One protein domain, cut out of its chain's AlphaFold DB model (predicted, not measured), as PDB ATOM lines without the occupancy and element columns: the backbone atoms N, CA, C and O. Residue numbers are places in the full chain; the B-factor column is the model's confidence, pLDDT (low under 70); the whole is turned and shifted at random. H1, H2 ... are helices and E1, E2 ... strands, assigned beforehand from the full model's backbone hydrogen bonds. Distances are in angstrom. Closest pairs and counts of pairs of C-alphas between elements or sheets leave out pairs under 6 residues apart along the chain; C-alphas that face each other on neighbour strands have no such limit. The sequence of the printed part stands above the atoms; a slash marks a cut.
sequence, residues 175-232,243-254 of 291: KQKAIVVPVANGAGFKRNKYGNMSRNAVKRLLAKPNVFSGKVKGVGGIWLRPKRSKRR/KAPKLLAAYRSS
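This is residues 175 to 232 and 243 to 254 of the 291 residues of an uncharacterized protein of Robiginitomaculum sp (UniProt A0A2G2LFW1). A strongly twisted sheet of four antiparallel strands, ordered E1, E4, E3, E2, has one short helix, H1, over a face, while the stretch after E3 runs away from the sheet to residue 232. The 70 printed residues hold E1, H1, E2, E3, E4 in turn, a mixed class with under half in named elements. The whole is only just compact, close to loose, with radius of gyration of the C-alphas 13.1 A and spans 48 by 29 by 22 A.

E1, residues 179 to 182, neighbours E4, residues 246 to 252; N 179 and O 252 are within hydrogen-bond range, 2.8 A. H1, residues 201 to 206, is on the sheet at height 8.5 A, with every O i to N i+4 pair within range. E2, residues 211 to 216, and E3, residues 219 to 224, form a hairpin, with N 223 and O 212 at 2.8 A. E4 neighbours E3, with N 222 and O 249 at 2.8 A. H1 is only just over E3, where 3 of its C-alphas fall.

E1 begins at C-alpha 179 (-25.202, 16.581, 32.060) and spans 9.8 A; H1 spans 8.7 A, E2 12.8 A, E3 13.5 A. E4 spans 16.9 A, ending at C-alpha 252 (-21.639, 15.350, 35.366).

Residues 233 to 242 are not printed, and C-alphas 232 and 243 are 18.3 A apart. The link E1 to H1 is long. Residues 184 to 189, 228 to 232 and 243 have pLDDT under 70.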
ATOM      1  N   LYS A 175     -30.634  20.435  33.995       86.94
ATOM      2  CA  LYS A 175     -32.077  20.691  34.169       86.94
ATOM      3  C   LYS A 175     -32.793  19.554  34.911       86.94
ATOM      4  O   LYS A 175     -33.890  19.738  35.406       86.94
ATOM      5  N   GLN A 176     -32.195  18.366  34.894       87.62
ATOM      6  CA  GLN A 176     -32.715  17.148  35.509       87.62
ATOM      7  C   GLN A 176     -31.569  16.480  36.285       87.62
ATOM      8  O   GLN A 176     -30.892  17.131  37.069       87.62
ATOM      9  N   LYS A 177     -31.295  15.197  36.026       87.62
ATOM     10  CA  LYS A 177     -30.371  14.383  36.825       87.62
ATOM     11  C   LYS A 177     -28.891  14.679  36.566       87.62
ATOM     12  O   LYS A 177     -28.113  14.773  37.506       87.62
ATOM     13  N   ALA A 178     -28.480  14.788  35.303       91.31
ATOM     14  CA  ALA A 178     -27.070  14.966  34.959       91.31
ATOM     15  C   ALA A 178     -26.872  15.571  33.568       91.31
ATOM     16  O   ALA A 178     -27.725  15.464  32.685       91.31
ATOM     17  N   ILE A 179     -25.704  16.176  33.369       91.12
ATOM     18  CA  ILE A 179     -25.202  16.581  32.060       91.12
ATOM     19  C   ILE A 179     -24.445  15.392  31.471       91.12
ATOM     20  O   ILE A 179     -23.497  14.887  32.074       91.12
ATOM     21  N   VAL A 180     -24.867  14.942  30.290       90.62
ATOM     22  CA  VAL A 180     -24.204  13.854  29.565       90.62
ATOM     23  C   VAL A 180     -23.042  14.430  28.762       90.62
ATOM     24  O   VAL A 180     -23.259  15.224  27.847       90.62
ATOM     25  N   VAL A 181     -21.817  14.020  29.093       88.69
ATOM     26  CA  VAL A 181     -20.589  14.474  28.429       88.69
ATOM     27  C   VAL A 181     -19.924  13.291  27.716       88.69
ATOM     28  O   VAL A 181     -19.535  12.325  28.378       88.69
ATOM     29  N   PRO A 182     -19.781  13.320  26.378       85.00
ATOM     30  CA  PRO A 182     -19.130  12.243  25.638       85.00
ATOM     31  C   PRO A 182     -17.620  12.234  25.902       85.00
ATOM     32  O   PRO A 182     -16.980  13.284  25.838       85.00
ATOM     33  N   VAL A 183     -17.037  11.053  26.118       83.19
ATOM     34  CA  VAL A 183     -15.584  10.910  26.326       83.19
ATOM     35  C   VAL A 183     -14.826  11.290  25.047       83.19
ATOM     36  O   VAL A 183     -15.268  10.955  23.947       83.19
ATOM     37  N   ALA A 184     -13.716  12.023  25.191       60.19
ATOM     38  CA  ALA A 184     -12.989  12.645  24.082       60.19
ATOM     39  C   ALA A 184     -12.403  11.640  23.077       60.19
ATOM     40  O   ALA A 184     -12.498  11.892  21.881       60.19
ATOM     41  N   ASN A 185     -11.896  10.489  23.537       56.00
ATOM     42  CA  ASN A 185     -11.140   9.555  22.702       56.00
ATOM     43  C   ASN A 185     -11.587   8.093  22.910       56.00
ATOM     44  O   ASN A 185     -11.556   7.561  24.018       56.00
ATOM     45  N   GLY A 186     -11.973   7.415  21.824       52.69
ATOM     46  CA  GLY A 186     -11.734   5.972  21.677       52.69
ATOM     47  C   GLY A 186     -12.920   4.996  21.718       52.69
ATOM     48  O   GLY A 186     -12.735   3.851  21.317       52.69
ATOM     49  N   ALA A 187     -14.123   5.354  22.173       53.06
ATOM     50  CA  ALA A 187     -15.327   4.504  21.982       53.06
ATOM     51  C   ALA A 187     -16.670   5.228  22.134       53.06
ATOM     52  O   ALA A 187     -17.720   4.595  22.054       53.06
ATOM     53  N   GLY A 188     -16.648   6.532  22.400       60.22
ATOM     54  CA  GLY A 188     -17.846   7.301  22.687       60.22
ATOM     55  C   GLY A 188     -18.753   7.526  21.476       60.22
ATOM     56  O   GLY A 188     -18.599   6.978  20.388       60.22
ATOM     57  N   PHE A 189     -19.732   8.386  21.705       69.25
ATOM     58  CA  PHE A 189     -20.723   8.842  20.745       69.25
ATOM     59  C   PHE A 189     -20.091   9.315  19.430       69.25
ATOM     60  O   PHE A 189     -19.191  10.155  19.448       69.25
ATOM     61  N   LYS A 190     -20.629   8.869  18.285       76.12
ATOM     62  CA  LYS A 190     -20.319   9.499  16.996       76.12
ATOM     63  C   LYS A 190     -20.823  10.943  17.047       76.12
ATOM     64  O   LYS A 190     -22.032  11.182  17.103       76.12
ATOM     65  N   ARG A 191     -19.887  11.890  17.086       84.25
ATOM     66  CA  ARG A 191     -20.170  13.328  17.020       84.25
ATOM     67  C   ARG A 191     -20.421  13.716  15.565       84.25
ATOM     68  O   ARG A 191     -19.872  13.101  14.651       84.25
ATOM     69  N   ASN A 192     -21.276  14.708  15.339       87.88
ATOM     70  CA  ASN A 192     -21.419  15.296  14.009       87.88
ATOM     71  C   ASN A 192     -20.221  16.210  13.686       87.88
ATOM     72  O   ASN A 192     -19.349  16.424  14.529       87.88
ATOM     73  N   LYS A 193     -20.189  16.785  12.476       90.50
ATOM     74  CA  LYS A 193     -19.113  17.692  12.036       90.50
ATOM     75  C   LYS A 193     -18.891  18.913  12.947       90.50
ATOM     76  O   LYS A 193     -17.813  19.492  12.931       90.50
ATOM     77  N   TYR A 194     -19.886  19.258  13.765       90.62
ATOM     78  CA  TYR A 194     -19.866  20.353  14.738       90.62
ATOM     79  C   TYR A 194     -19.562  19.882  16.174       90.62
ATOM     80  O   TYR A 194     -19.809  20.613  17.123       90.62
ATOM     81  N   GLY A 195     -19.140  18.629  16.374       87.69
ATOM     82  CA  GLY A 195     -18.831  18.088  17.703       87.69
ATOM     83  C   GLY A 195     -20.047  17.696  18.558       87.69
ATOM     84  O   GLY A 195     -19.872  17.163  19.653       87.69
ATOM     85  N   ASN A 196     -21.276  17.881  18.065       88.94
ATOM     86  CA  ASN A 196     -22.500  17.601  18.821       88.94
ATOM     87  C   ASN A 196     -22.913  16.124  18.740       88.94
ATOM     88  O   ASN A 196     -22.730  15.461  17.717       88.94
ATOM     89  N   MET A 197     -23.540  15.618  19.805       86.94
ATOM     90  CA  MET A 197     -24.195  14.303  19.806       86.94
ATOM     91  C   MET A 197     -25.545  14.375  19.079       86.94
ATOM     92  O   MET A 197     -26.241  15.387  19.154       86.94
ATOM     93  N   SER A 198     -25.948  13.298  18.398       86.25
ATOM     94  CA  SER A 198     -27.301  13.236  17.831       86.25
ATOM     95  C   SER A 198     -28.352  13.112  18.940       86.25
ATOM     96  O   SER A 198     -28.098  12.508  19.984       86.25
ATOM     97  N   ARG A 199     -29.552  13.660  18.704       86.31
ATOM     98  CA  ARG A 199     -30.658  13.689  19.684       86.31
ATOM     99  C   ARG A 199     -30.944  12.312  20.294       86.31
ATOM    100  O   ARG A 199     -31.122  12.191  21.499       86.31
ATOM    101  N   ASN A 200     -30.915  11.272  19.463       89.12
ATOM    102  CA  ASN A 200     -31.242   9.901  19.859       89.12
ATOM    103  C   ASN A 200     -30.012   9.056  20.205       89.12
ATOM    104  O   ASN A 200     -30.135   7.844  20.371       89.12
ATOM    105  N   ALA A 201     -28.820   9.652  20.292       87.56
ATOM    106  CA  ALA A 201     -27.600   8.876  20.450       87.56
ATOM    107  C   ALA A 201     -27.577   8.089  21.768       87.56
ATOM    108  O   ALA A 201     -27.170   6.932  21.772       87.56
ATOM    109  N   VAL A 202     -28.064   8.682  22.867       88.75
ATOM    110  CA  VAL A 202     -28.108   8.018  24.181       88.75
ATOM    111  C   VAL A 202     -29.066   6.830  24.135       88.75
ATOM    112  O   VAL A 202     -28.670   5.718  24.470       88.75
ATOM    113  N   LYS A 203     -30.291   7.048  23.634       90.62
ATOM    114  CA  LYS A 203     -31.307   5.999  23.461       90.62
ATOM    115  C   LYS A 203     -30.777   4.846  22.603       90.62
ATOM    116  O   LYS A 203     -30.890   3.692  22.988       90.62
ATOM    117  N   ARG A 204     -30.138   5.160  21.471       88.56
ATOM    118  CA  ARG A 204     -29.563   4.159  20.558       88.56
ATOM    119  C   ARG A 204     -28.421   3.369  21.189       88.56
ATOM    120  O   ARG A 204     -28.279   2.188  20.900       88.56
ATOM    121  N   LEU A 205     -27.584   4.009  22.005       87.50
ATOM    122  CA  LEU A 205     -26.518   3.301  22.710       87.50
ATOM    123  C   LEU A 205     -27.081   2.363  23.769       87.50
ATOM    124  O   LEU A 205     -26.658   1.217  23.808       87.50
ATOM    125  N   LEU A 206     -28.039   2.821  24.576       90.31
ATOM    126  CA  LEU A 206     -28.656   2.004  25.624       90.31
ATOM    127  C   LEU A 206     -29.497   0.844  25.075       90.31
ATOM    128  O   LEU A 206     -29.693  -0.134  25.780       90.31
ATOM    129  N   ALA A 207     -29.947   0.918  23.821       91.62
ATOM    130  CA  ALA A 207     -30.603  -0.200  23.147       91.62
ATOM    131  C   ALA A 207     -29.645  -1.360  22.808       91.62
ATOM    132  O   ALA A 207     -30.100  -2.453  22.483       91.62
ATOM    133  N   LYS A 208     -28.320  -1.151  22.846       89.31
ATOM    134  CA  LYS A 208     -27.354  -2.222  22.571       89.31
ATOM    135  C   LYS A 208     -27.201  -3.123  23.804       89.31
ATOM    136  O   LYS A 208     -26.917  -2.605  24.881       89.31
ATOM    137  N   PRO A 209     -27.241  -4.461  23.658       88.38
ATOM    138  CA  PRO A 209     -27.203  -5.385  24.800       88.38
ATOM    139  C   PRO A 209     -25.876  -5.350  25.577       88.38
ATOM    140  O   PRO A 209     -25.806  -5.700  26.754       88.38
ATOM    141  N   ASN A 210     -24.794  -4.911  24.933       88.12
ATOM    142  CA  ASN A 210     -23.479  -4.769  25.549       88.12
ATOM    143  C   ASN A 210     -23.241  -3.390  26.183       88.12
ATOM    144  O   ASN A 210     -22.134  -3.139  26.655       88.12
ATOM    145  N   VAL A 211     -24.234  -2.500  26.210       91.44
ATOM    146  CA  VAL A 211     -24.131  -1.164  26.808       91.44
ATOM    147  C   VAL A 211     -25.073  -1.067  28.001       91.44
ATOM    148  O   VAL A 211     -26.178  -1.594  27.979       91.44
ATOM    149  N   PHE A 212     -24.643  -0.389  29.060       92.31
ATOM    150  CA  PHE A 212     -25.481  -0.133  30.229       92.31
ATOM    151  C   PHE A 212     -25.231   1.265  30.797       92.31
ATOM    152  O   PHE A 212     -24.181   1.866  30.567       92.31
ATOM    153  N   SER A 213     -26.205   1.788  31.539       93.56
ATOM    154  CA  SER A 213     -26.055   3.001  32.346       93.56
ATOM    155  C   SER A 213     -25.807   2.606  33.798       93.56
ATOM    156  O   SER A 213     -26.475   1.710  34.310       93.56
ATOM    157  N   GLY A 214     -24.836   3.232  34.458       92.75
ATOM    158  CA  GLY A 214     -24.522   2.918  35.847       92.75
ATOM    159  C   GLY A 214     -23.291   3.637  36.380       92.75
ATOM    160  O   GLY A 214     -22.651   4.439  35.692       92.75
ATOM    161  N   LYS A 215     -22.961   3.340  37.636       94.25
ATOM    162  CA  LYS A 215     -21.769   3.846  38.318       94.25
ATOM    163  C   LYS A 215     -20.711   2.745  38.344       94.25
ATOM    164  O   LYS A 215     -20.957   1.679  38.893       94.25
ATOM    165  N   VAL A 216     -19.544   2.997  37.756       90.75
ATOM    166  CA  VAL A 216     -18.394   2.077  37.793       90.75
ATOM    167  C   VAL A 216     -17.213   2.840  38.376       90.75
ATOM    168  O   VAL A 216     -16.901   3.931  37.904       90.75
ATOM    169  N   LYS A 217     -16.585   2.291  39.426       87.81
ATOM    170  CA  LYS A 217     -15.453   2.921  40.137       87.81
ATOM    171  C   LYS A 217     -15.705   4.400  40.484       87.81
ATOM    172  O   LYS A 217     -14.904   5.269  40.170       87.81
ATOM    173  N   GLY A 218     -16.870   4.712  41.054       89.12
ATOM    174  CA  GLY A 218     -17.204   6.088  41.445       89.12
ATOM    175  C   GLY A 218     -17.765   6.978  40.326       89.12
ATOM    176  O   GLY A 218     -18.448   7.956  40.622       89.12
ATOM    177  N   VAL A 219     -17.572   6.625  39.052       89.62
ATOM    178  CA  VAL A 219     -17.971   7.458  37.909       89.62
ATOM    179  C   VAL A 219     -19.334   7.020  37.375       89.62
ATOM    180  O   VAL A 219     -19.509   5.891  36.919       89.62
ATOM    181  N   GLY A 220     -20.321   7.916  37.426       92.56
ATOM    182  CA  GLY A 220     -21.618   7.713  36.776       92.56
ATOM    183  C   GLY A 220     -21.511   7.919  35.267       92.56
ATOM    184  O   GLY A 220     -20.895   8.889  34.818       92.56
ATOM    185  N   GLY A 221     -22.107   7.034  34.472       92.69
ATOM    186  CA  GLY A 221     -22.075   7.175  33.023       92.69
ATOM    187  C   GLY A 221     -22.718   6.033  32.249       92.69
ATOM    188  O   GLY A 221     -23.379   5.156  32.800       92.69
ATOM    189  N   ILE A 222     -22.505   6.069  30.939       91.81
ATOM    190  CA  ILE A 222     -22.880   5.024  29.988       91.81
ATOM    191  C   ILE A 222     -21.617   4.237  29.654       91.81
ATOM    192  O   ILE A 222     -20.625   4.823  29.218       91.81
ATOM    193  N   TRP A 223     -21.669   2.921  29.825       91.00
ATOM    194  CA  TRP A 223     -20.523   2.020  29.772       91.00
ATOM    195  C   TRP A 223     -20.740   0.900  28.758       91.00
ATOM    196  O   TRP A 223     -21.838   0.361  28.636       91.00
ATOM    197  N   LEU A 224     -19.673   0.514  28.062       89.62
ATOM    198  CA  LEU A 224     -19.611  -0.672  27.214       89.62
ATOM    199  C   LEU A 224     -19.019  -1.837  28.009       89.62
ATOM    200  O   LEU A 224     -17.917  -1.729  28.555       89.62
ATOM    201  N   ARG A 225     -19.730  -2.962  28.045       87.44
ATOM    202  CA  ARG A 225     -19.244  -4.211  28.635       87.44
ATOM    203  C   ARG A 225     -18.091  -4.780  27.796       87.44
ATOM    204  O   ARG A 225     -18.147  -4.713  26.564       87.44
ATOM    205  N   PRO A 226     -17.060  -5.366  28.427       83.94
ATOM    206  CA  PRO A 226     -16.011  -6.073  27.699       83.94
ATOM    207  C   PRO A 226     -16.592  -7.264  26.922       83.94
ATOM    208  O   PRO A 226     -17.561  -7.894  27.353       83.94
ATOM    209  N   LYS A 227     -15.994  -7.580  25.767       76.31
ATOM    210  CA  LYS A 227     -16.380  -8.743  24.956       76.31
ATOM    211  C   LYS A 227     -16.102 -10.027  25.753       76.31
ATOM    212  O   LYS A 227     -15.001 -10.199  26.271       76.31
ATOM    213  N   ARG A 228     -17.092 -10.917  25.845       69.00
ATOM    214  CA  ARG A 228     -16.918 -12.281  26.379       69.00
ATOM    215  C   ARG A 228     -16.242 -13.150  25.307       69.00
ATOM    216  O   ARG A 228     -16.570 -12.993  24.131       69.00
ATOM    217  N   SER A 229     -15.318 -14.038  25.678       62.62
ATOM    218  CA  SER A 229     -14.719 -15.019  24.752       62.62
ATOM    219  C   SER A 229     -15.005 -16.446  25.218       62.62
ATOM    220  O   SER A 229     -15.286 -16.676  26.395       62.62
ATOM    221  N   LYS A 230     -14.945 -17.423  24.305       58.84
ATOM    222  CA  LYS A 230     -14.953 -18.841  24.693       58.84
ATOM    223  C   LYS A 230     -13.715 -19.126  25.544       58.84
ATOM    224  O   LYS A 230     -12.622 -18.656  25.223       58.84
ATOM    225  N   ARG A 231     -13.900 -19.852  26.646       61.47
ATOM    226  CA  ARG A 231     -12.796 -20.412  27.431       61.47
ATOM    227  C   ARG A 231     -12.279 -21.667  26.724       61.47
ATOM    228  O   ARG A 231     -13.004 -22.281  25.944       61.47
ATOM    229  N   ARG A 232     -11.039 -22.064  27.023       58.72
ATOM    230  CA  ARG A 232     -10.357 -23.216  26.400       58.72
ATOM    231  C   ARG A 232     -11.061 -24.571  26.650       58.72
ATOM    232  O   ARG A 232     -10.749 -25.524  25.960       58.72
ATOM    233  N   LYS A 243     -10.732  -6.819  31.139       68.88
ATOM    234  CA  LYS A 243     -10.733  -5.431  30.661       68.88
ATOM    235  C   LYS A 243     -11.925  -4.723  31.308       68.88
ATOM    236  O   LYS A 243     -13.067  -5.142  31.119       68.88
ATOM    237  N   ALA A 244     -11.662  -3.682  32.096       78.00
ATOM    238  CA  ALA A 244     -12.711  -2.906  32.751       78.00
ATOM    239  C   ALA A 244     -13.726  -2.368  31.716       78.00
ATOM    240  O   ALA A 244     -13.346  -2.115  30.566       78.00
ATOM    241  N   PRO A 245     -15.008  -2.179  32.096       87.50
ATOM    242  CA  PRO A 245     -15.990  -1.557  31.217       87.50
ATOM    243  C   PRO A 245     -15.474  -0.230  30.660       87.50
ATOM    244  O   PRO A 245     -14.867   0.567  31.377       87.50
ATOM    245  N   LYS A 246     -15.728   0.022  29.376       88.81
ATOM    246  CA  LYS A 246     -15.241   1.224  28.695       88.81
ATOM    247  C   LYS A 246     -16.275   2.341  28.789       88.81
ATOM    248  O   LYS A 246     -17.409   2.159  28.347       88.81
ATOM    249  N   LEU A 247     -15.898   3.493  29.340       89.69
ATOM    250  CA  LEU A 247     -16.786   4.653  29.460       89.69
ATOM    251  C   LEU A 247     -17.070   5.269  28.081       89.69
ATOM    252  O   LEU A 247     -16.147   5.610  27.343       89.69
ATOM    253  N   LEU A 248     -18.350   5.438  27.745       89.12
ATOM    254  CA  LEU A 248     -18.809   6.049  26.491       89.12
ATOM    255  C   LEU A 248     -19.258   7.503  26.692       89.12
ATOM    256  O   LEU A 248     -18.930   8.373  25.882       89.12
ATOM    257  N   ALA A 249     -19.980   7.778  27.781       90.25
ATOM    258  CA  ALA A 249     -20.261   9.134  28.252       90.25
ATOM    259  C   ALA A 249     -20.321   9.189  29.770       90.25
ATOM    260  O   ALA A 249     -20.896   8.309  30.402       90.25
ATOM    261  N   ALA A 250     -19.781  10.263  30.329       90.88
ATOM    262  CA  ALA A 250     -19.860  10.559  31.744       90.88
ATOM    263  C   ALA A 250     -21.134  11.342  32.072       90.88
ATOM    264  O   ALA A 250     -21.586  12.188  31.295       90.88
ATOM    265  N   TYR A 251     -21.671  11.104  33.260       93.38
ATOM    266  CA  TYR A 251     -22.662  11.958  33.895       93.38
ATOM    267  C   TYR A 251     -21.946  12.954  34.804       93.38
ATOM    268  O   TYR A 251     -21.161  12.574  35.674       93.38
ATOM    269  N   ARG A 252     -22.188  14.245  34.574       91.81
ATOM    270  CA  ARG A 252     -21.639  15.350  35.366       91.81
ATOM    271  C   ARG A 252     -22.769  16.100  36.065       91.81
ATOM    272  O   ARG A 252     -23.797  16.383  35.450       91.81
ATOM    273  N   SER A 253     -22.567  16.437  37.334       92.62
ATOM    274  CA  SER A 253     -23.486  17.262  38.133       92.62
ATOM    275  C   SER A 253     -23.384  18.753  37.795       92.62
ATOM    276  O   SER A 253     -24.317  19.507  38.052       92.62
ATOM    277  N   SER A 254     -22.281  19.186  37.185       93.25
ATOM    278  CA  SER A 254     -22.097  20.553  36.701       93.25
ATOM    279  C   SER A 254     -21.007  20.639  35.635       93.25
ATOM    280  O   SER A 254     -20.141  19.768  35.551       93.25
TER     281      SER A 254